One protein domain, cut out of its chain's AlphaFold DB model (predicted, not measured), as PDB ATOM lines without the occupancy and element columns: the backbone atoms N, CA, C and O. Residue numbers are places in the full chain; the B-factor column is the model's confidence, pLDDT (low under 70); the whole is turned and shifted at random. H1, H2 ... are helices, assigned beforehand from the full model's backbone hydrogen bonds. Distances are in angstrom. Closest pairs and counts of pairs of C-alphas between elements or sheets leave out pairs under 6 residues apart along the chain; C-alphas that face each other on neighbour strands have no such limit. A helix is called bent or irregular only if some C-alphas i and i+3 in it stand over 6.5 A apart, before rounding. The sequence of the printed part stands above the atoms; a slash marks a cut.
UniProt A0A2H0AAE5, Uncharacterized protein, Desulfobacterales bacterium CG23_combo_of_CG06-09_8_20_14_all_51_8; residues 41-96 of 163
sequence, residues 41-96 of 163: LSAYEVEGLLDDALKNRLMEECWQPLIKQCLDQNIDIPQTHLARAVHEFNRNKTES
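What this domain is: This is residues 41 to 96 of the 163 residues of an uncharacterized protein of Desulfobacterales bacterium CG23_combo_of_CG06-09_8_20_14_all_51_8 (UniProt A0A2H0AAE5). Two helices, H1 and H2, form a helical hairpin that opens like a narrow V from its tight turn, and a third helix, H3, runs crosswise over one side of this pair, near both but clearly touching neither. A tail, residues 92 to 96, follows H3. The printed part has 56 residues with three named helices in the order H1, H2, H3 and no named strand; the class is all helix. The whole is compact, with a radius of gyration of the C-alphas of 10.5 A, and rounded, spanning 30 by 25 by 18 A.

Where its parts are: H1, residues 43 to 55, begins at C-alpha 43 (159.639, 199.281, 124.625) and is 18.2 A long from first to last C-alpha. H2, residues 59 to 72, is 18.0 A long and begins at C-alpha 59 (151.679, 185.285, 113.695). It is irregular: C-alphas 61 and 64 are 7.1 A apart. H3, residues 79 to 91, is 18.5 A long and ends at C-alpha 91 (140.635, 181.608, 120.739).

How they stand to each other: H1 touches H2 with its residues 50 to 54 alone; the closest C-alphas, of Ala 53 and Trp 63, are 5.3 A apart. The two stand at a shallow tilt of 26 degrees, opposite ways, as a hairpin. H3 is close to H1 but not clearly touching, with the closest C-alphas, of Leu 50 and His 81, 7.7 A apart, at a steep tilt of 49 degrees, the same way. H3 is close to H2 but not clearly touching, with the closest C-alphas, of Ile 67 and Ala 85, 7.5 A apart; their lines are only just about perpendicular, at 71 degrees. In H1 and H3 every O i to N i+4 pair is within hydrogen-bond range; in H2, 8 of 10 are.

The domain as a whole: The C-alphas farthest apart, of Ser 42 and Lys 93, are 30.0 A apart. The printed part has no cut. The link from H1 to H2 is tight, the one from H2 to H3 short. The mean pLDDT of the printed part is 94.2, and no printed residue is under 70.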
ATOM      1  N   LEU A  41     165.975 195.214 125.167       89.56
ATOM      2  CA  LEU A  41     165.282 196.003 124.158       89.56
ATOM      3  C   LEU A  41     164.469 197.108 124.831       89.56
ATOM      4  O   LEU A  41     163.874 196.920 125.893       89.56
ATOM      5  N   SER A  42     164.416 198.269 124.194       89.62
ATOM      6  CA  SER A  42     163.475 199.319 124.569       89.62
ATOM      7  C   SER A  42     162.037 198.912 124.229       89.62
ATOM      8  O   SER A  42     161.794 198.126 123.313       89.62
ATOM      9  N   ALA A  43     161.058 199.504 124.921       87.56
ATOM     10  CA  ALA A  43     159.639 199.281 124.625       87.56
ATOM     11  C   ALA A  43     159.290 199.590 123.152       87.56
ATOM     12  O   ALA A  43     158.507 198.869 122.544       87.56
ATOM     13  N   TYR A  44     159.936 200.605 122.562       90.38
ATOM     14  CA  TYR A  44     159.770 200.970 121.152       90.38
ATOM     15  C   TYR A  44     160.299 199.894 120.190       90.38
ATOM     16  O   TYR A  44     159.687 199.627 119.160       90.38
ATOM     17  N   GLU A  45     161.426 199.255 120.513       92.06
ATOM     18  CA  GLU A  45     161.961 198.155 119.699       92.06
ATOM     19  C   GLU A  45     161.059 196.920 119.771       92.06
ATOM     20  O   GLU A  45     160.805 196.286 118.749       92.06
ATOM     21  N   VAL A  46     160.525 196.607 120.955       92.69
ATOM     22  CA  VAL A  46     159.564 195.507 121.138       92.69
ATOM     23  C   VAL A  46     158.266 195.773 120.373       92.69
ATOM     24  O   VAL A  46     157.774 194.882 119.684       92.69
ATOM     25  N   GLU A  47     157.731 196.992 120.452       93.75
ATOM     26  CA  GLU A  47     156.563 197.418 119.674       93.75
ATOM     27  C   GLU A  47     156.818 197.283 118.170       93.75
ATOM     28  O   GLU A  47     156.045 196.620 117.482       93.75
ATOM     29  N   GLY A  48     157.946 197.803 117.675       93.75
ATOM     30  CA  GLY A  48     158.319 197.694 116.265       93.75
ATOM     31  C   GLY A  48     158.391 196.244 115.775       93.75
ATOM     32  O   GLY A  48     157.881 195.931 114.702       93.75
ATOM     33  N   LEU A  49     158.946 195.336 116.585       94.75
ATOM     34  CA  LEU A  49     158.995 193.905 116.270       94.75
ATOM     35  C   LEU A  49     157.602 193.265 116.218       94.75
ATOM     36  O   LEU A  49     157.323 192.465 115.321       94.75
ATOM     37  N   LEU A  50     156.724 193.594 117.168       96.25
ATOM     38  CA  LEU A  50     155.354 193.081 117.194       96.25
ATOM     39  C   LEU A  50     154.544 193.604 115.999       96.25
ATOM     40  O   LEU A  50     153.823 192.830 115.363       96.25
ATOM     41  N   ASP A  51     154.682 194.881 115.659       96.25
ATOM     42  CA  ASP A  51     154.030 195.493 114.501       96.25
ATOM     43  C   ASP A  51     154.522 194.895 113.183       96.25
ATOM     44  O   ASP A  51     153.710 194.518 112.328       96.25
ATOM     45  N   ASP A  52     155.835 194.727 113.026       95.00
ATOM     46  CA  ASP A  52     156.414 194.096 111.843       95.00
ATOM     47  C   ASP A  52     155.969 192.638 111.710       95.00
ATOM     48  O   ASP A  52     155.651 192.191 110.602       95.00
ATOM     49  N   ALA A  53     155.861 191.893 112.812       95.75
ATOM     50  CA  ALA A  53     155.341 190.529 112.792       95.75
ATOM     51  C   ALA A  53     153.892 190.480 112.281       95.75
ATOM     52  O   ALA A  53     153.563 189.660 111.418       95.75
ATOM     53  N   LEU A  54     153.027 191.386 112.752       95.25
ATOM     54  CA  LEU A  54     151.641 191.478 112.282       95.25
ATOM     55  C   LEU A  54     151.564 191.884 110.808       95.25
ATOM     56  O   LEU A  54     150.818 191.275 110.037       95.25
ATOM     57  N   LYS A  55     152.348 192.885 110.401       95.69
ATOM     58  CA  LYS A  55     152.398 193.393 109.023       95.69
ATOM     59  C   LYS A  55     152.835 192.316 108.034       95.69
ATOM     60  O   LYS A  55     152.244 192.193 106.961       95.69
ATOM     61  N   ASN A  56     153.826 191.514 108.412       94.88
ATOM     62  CA  ASN A  56     154.358 190.428 107.590       94.88
ATOM     63  C   ASN A  56     153.598 189.102 107.765       94.88
ATOM     64  O   ASN A  56     153.983 188.101 107.169       94.88
ATOM     65  N   ARG A  57     152.493 189.094 108.529       95.12
ATOM     66  CA  ARG A  57     151.649 187.912 108.796       95.12
ATOM     67  C   ARG A  57     152.394 186.751 109.470       95.12
ATOM     68  O   ARG A  57     151.987 185.605 109.327       95.12
ATOM     69  N   LEU A  58     153.431 187.054 110.245       95.31
ATOM     70  CA  LEU A  58     154.254 186.092 110.984       95.31
ATOM     71  C   LEU A  58     153.669 185.852 112.381       95.31
ATOM     72  O   LEU A  58     154.292 186.156 113.403       95.31
ATOM     73  N   MET A  59     152.414 185.403 112.433       94.31
ATOM     74  CA  MET A  59     151.679 185.285 113.695       94.31
ATOM     75  C   MET A  59     152.255 184.182 114.586       94.31
ATOM     76  O   MET A  59     152.456 184.404 115.778       94.31
ATOM     77  N   GLU A  60     152.510 183.003 114.027       93.88
ATOM     78  CA  GLU A  60     152.936 181.819 114.785       93.88
ATOM     79  C   GLU A  60     154.457 181.753 114.921       93.88
ATOM     80  O   GLU A  60     154.973 181.326 115.951       93.88
ATOM     81  N   GLU A  61     155.173 182.228 113.905       93.94
ATOM     82  CA  GLU A  61     156.630 182.190 113.821       93.94
ATOM     83  C   GLU A  61     157.289 183.306 114.629       93.94
ATOM     84  O   GLU A  61     158.435 183.165 115.047       93.94
ATOM     85  N   CYS A  62     156.577 184.418 114.836       95.38
ATOM     86  CA  CYS A  62     157.143 185.596 115.473       95.38
ATOM     87  C   CYS A  62     156.230 186.212 116.534       95.38
ATOM     88  O   CYS A  62     156.592 186.236 117.710       95.38
ATOM     89  N   TRP A  63     155.038 186.687 116.159       97.38
ATOM     90  CA  TRP A  63     154.219 187.508 117.054       97.38
ATOM     91  C   TRP A  63     153.822 186.766 118.339       97.38
ATOM     92  O   TRP A  63     153.994 187.289 119.439       97.38
ATOM     93  N   GLN A  64     153.321 185.530 118.222       97.12
ATOM     94  CA  GLN A  64     152.910 184.719 119.367       97.12
ATOM     95  C   GLN A  64     154.092 184.315 120.266       97.12
ATOM     96  O   GLN A  64     153.964 184.462 121.483       97.12
ATOM     97  N   PRO A  65     155.226 183.805 119.748       96.44
ATOM     98  CA  PRO A  65     156.415 183.583 120.569       96.44
ATOM     99  C   PRO A  65     156.883 184.853 121.290       96.44
ATOM    100  O   PRO A  65     157.127 184.816 122.497       96.44
ATOM    101  N   LEU A  66     156.919 185.987 120.586       96.56
ATOM    102  CA  LEU A  66     157.437 187.241 121.123       96.56
ATOM    103  C   LEU A  66     156.541 187.789 122.235       96.56
ATOM    104  O   LEU A  66     157.033 188.142 123.306       96.56
ATOM    105  N   ILE A  67     155.218 187.796 122.038       97.25
ATOM    106  CA  ILE A  67     154.285 188.278 123.062       97.25
ATOM    107  C   ILE A  67     154.289 187.371 124.302       97.25
ATOM    108  O   ILE A  67     154.208 187.872 125.421       97.25
ATOM    109  N   LYS A  68     154.436 186.046 124.136       97.12
ATOM    110  CA  LYS A  68     154.584 185.103 125.261       97.12
ATOM    111  C   LYS A  68     155.828 185.430 126.077       97.12
ATOM    112  O   LYS A  68     155.737 185.567 127.293       97.12
ATOM    113  N   GLN A  69     156.955 185.637 125.402       96.12
ATOM    114  CA  GLN A  69     158.209 185.993 126.049       96.12
ATOM    115  C   GLN A  69     158.128 187.359 126.748       96.12
ATOM    116  O   GLN A  69     158.607 187.490 127.872       96.12
ATOM    117  N   CYS A  70     157.444 188.347 126.160       96.19
ATOM    118  CA  CYS A  70     157.183 189.632 126.816       96.19
ATOM    119  C   CYS A  70     156.343 189.470 128.094       96.19
ATOM    120  O   CYS A  70     156.639 190.093 129.116       96.19
ATOM    121  N   LEU A  71     155.304 188.624 128.060       96.31
ATOM    122  CA  LEU A  71     154.476 188.319 129.232       96.31
ATOM    123  C   LEU A  71     155.284 187.606 130.327       96.31
ATOM    124  O   LEU A  71     155.116 187.924 131.503       96.31
ATOM    125  N   ASP A  72     156.160 186.674 129.952       95.44
ATOM    126  CA  ASP A  72     156.990 185.903 130.884       95.44
ATOM    127  C   ASP A  72     158.097 186.739 131.528       95.44
ATOM    128  O   ASP A  72     158.334 186.632 132.729       95.44
ATOM    129  N   GLN A  73     158.749 187.601 130.746       94.19
ATOM    130  CA  GLN A  73     159.831 188.477 131.206       94.19
ATOM    131  C   GLN A  73     159.319 189.804 131.789       94.19
ATOM    132  O   GLN A  73     160.105 190.671 132.158       94.19
ATOM    133  N   ASN A  74     157.998 189.965 131.887       92.81
ATOM    134  CA  ASN A  74     157.338 191.179 132.355       92.81
ATOM    135  C   ASN A  74     157.788 192.461 131.617       92.81
ATOM    136  O   ASN A  74     157.883 193.532 132.215       92.81
ATOM    137  N   ILE A  75     158.039 192.349 130.313       93.81
ATOM    138  CA  ILE A  75     158.395 193.476 129.440       93.81
ATOM    139  C   ILE A  75     157.157 194.326 129.189       93.81
ATOM    140  O   ILE A  75     156.039 193.800 129.210       93.81
ATOM    141  N   ASP A  76     157.337 195.631 128.997       91.75
ATOM    142  CA  ASP A  76     156.238 196.526 128.645       91.75
ATOM    143  C   ASP A  76     155.677 196.177 127.259       91.75
ATOM    144  O   ASP A  76     156.424 195.856 126.336       91.75
ATOM    145  N   ILE A  77     154.352 196.173 127.136       93.94
ATOM    146  CA  ILE A  77     153.652 195.758 125.918       93.94
ATOM    147  C   ILE A  77     152.589 196.816 125.631       93.94
ATOM    148  O   ILE A  77     151.741 197.045 126.498       93.94
ATOM    149  N   PRO A  78     152.558 197.398 124.420       92.44
ATOM    150  CA  PRO A  78     151.504 198.326 124.044       92.44
ATOM    151  C   PRO A  78     150.112 197.717 124.228       92.44
ATOM    152  O   PRO A  78     149.861 196.552 123.890       92.44
ATOM    153  N   GLN A  79     149.174 198.524 124.723       91.94
ATOM    154  CA  GLN A  79     147.826 198.072 125.075       91.94
ATOM    155  C   GLN A  79     147.086 197.418 123.895       91.94
ATOM    156  O   GLN A  79     146.338 196.452 124.065       91.94
ATOM    157  N   THR A  80     147.341 197.888 122.673       93.69
ATOM    158  CA  THR A  80     146.814 197.316 121.426       93.69
ATOM    159  C   THR A  80     147.241 195.859 121.221       93.69
ATOM    160  O   THR A  80     146.422 195.021 120.824       93.69
ATOM    161  N   HIS A  81     148.493 195.516 121.534       96.88
ATOM    162  CA  HIS A  81     148.989 194.141 121.475       96.88
ATOM    163  C   HIS A  81     148.487 193.295 122.644       96.88
ATOM    164  O   HIS A  81     148.177 192.123 122.427       96.88
ATOM    165  N   LEU A  82     148.324 193.866 123.843       96.06
ATOM    166  CA  LEU A  82     147.697 193.171 124.974       96.06
ATOM    167  C   LEU A  82     146.245 192.788 124.668       96.06
ATOM    168  O   LEU A  82     145.869 191.631 124.852       96.06
ATOM    169  N   ALA A  83     145.450 193.709 124.117       94.69
ATOM    170  CA  ALA A  83     144.077 193.432 123.692       94.69
ATOM    171  C   ALA A  83     144.017 192.297 122.654       94.69
ATOM    172  O   ALA A  83     143.184 191.390 122.744       94.69
ATOM    173  N   ARG A  84     144.942 192.303 121.684       96.94
ATOM    174  CA  ARG A  84     145.071 191.214 120.707       96.94
ATOM    175  C   ARG A  84     145.474 189.899 121.373       96.94
ATOM    176  O   ARG A  84     144.905 188.870 121.032       96.94
ATOM    177  N   ALA A  85     146.401 189.918 122.328       97.25
ATOM    178  CA  ALA A  85     146.846 188.726 123.050       97.25
ATOM    179  C   ALA A  85     145.704 188.070 123.831       97.25
ATOM    180  O   ALA A  85     145.537 186.854 123.748       97.25
ATOM    181  N   VAL A  86     144.866 188.870 124.500       96.50
ATOM    182  CA  VAL A  86     143.652 188.384 125.171       96.50
ATOM    183  C   VAL A  86     142.755 187.635 124.185       96.50
ATOM    184  O   VAL A  86     142.318 186.519 124.466       96.50
ATOM    185  N   HIS A  87     142.511 188.216 123.007       95.25
ATOM    186  CA  HIS A  87     141.686 187.585 121.979       95.25
ATOM    187  C   HIS A  87     142.311 186.293 121.429       95.25
ATOM    188  O   HIS A  87     141.650 185.254 121.379       95.25
ATOM    189  N   GLU A  88     143.581 186.345 121.028       95.94
ATOM    190  CA  GLU A  88     144.286 185.230 120.391       95.94
ATOM    191  C   GLU A  88     144.453 184.035 121.337       95.94
ATOM    192  O   GLU A  88     144.175 182.897 120.951       95.94
ATOM    193  N   PHE A  89     144.839 184.263 122.597       96.38
ATOM    194  CA  PHE A  89     145.030 183.170 123.553       96.38
ATOM    195  C   PHE A  89     143.721 182.566 124.050       96.38
ATOM    196  O   PHE A  89     143.681 181.356 124.281       96.38
ATOM    197  N   ASN A  90     142.646 183.357 124.124       93.12
ATOM    198  CA  ASN A  90     141.306 182.821 124.349       93.12
ATOM    199  C   ASN A  90     140.880 181.906 123.188       93.12
ATOM    200  O   ASN A  90     140.482 180.762 123.402       93.12
ATOM    201  N   ARG A  91     141.029 182.372 121.937       92.44
ATOM    202  CA  ARG A  91     140.635 181.608 120.739       92.44
ATOM    203  C   ARG A  91     141.397 180.289 120.614       92.44
ATOM    204  O   ARG A  91     140.797 179.261 120.312       92.44
ATOM    205  N   ASN A  92     142.701 180.311 120.873       88.88
ATOM    206  CA  ASN A  92     143.578 179.150 120.721       88.88
ATOM    207  C   ASN A  92     143.643 178.276 121.987       88.88
ATOM    208  O   ASN A  92     144.511 177.410 122.082       88.88
ATOM    209  N   LYS A  93     142.762 178.509 122.974       87.88
ATOM    210  CA  LYS A  93     142.684 177.753 124.238       87.88
ATOM    211  C   LYS A  93     144.027 177.650 124.969       87.88
ATOM    212  O   LYS A  93     144.350 176.638 125.584       87.88
ATOM    213  N   THR A  94     144.836 178.703 124.886       91.81
ATOM    214  CA  THR A  94     146.132 178.775 125.564       91.81
ATOM    215  C   THR A  94     145.936 179.417 126.936       91.81
ATOM    216  O   THR A  94     146.274 180.578 127.152       91.81
ATOM    217  N   GLU A  95     145.355 178.650 127.856       90.19
ATOM    218  CA  GLU A  95     144.783 179.135 129.119       90.19
ATOM    219  C   GLU A  95     145.762 179.966 129.967       90.19
ATOM    220  O   GLU A  95     145.469 181.105 130.323       90.19
ATOM    221  N   SER A  96     146.983 179.472 130.197       93.75
ATOM    222  CA  SER A  96     147.991 180.199 130.991       93.75
ATOM    223  C   SER A  96     148.318 181.593 130.425       93.75
ATOM    224  O   SER A  96     148.324 182.588 131.155       93.75
TER     225      SER A  96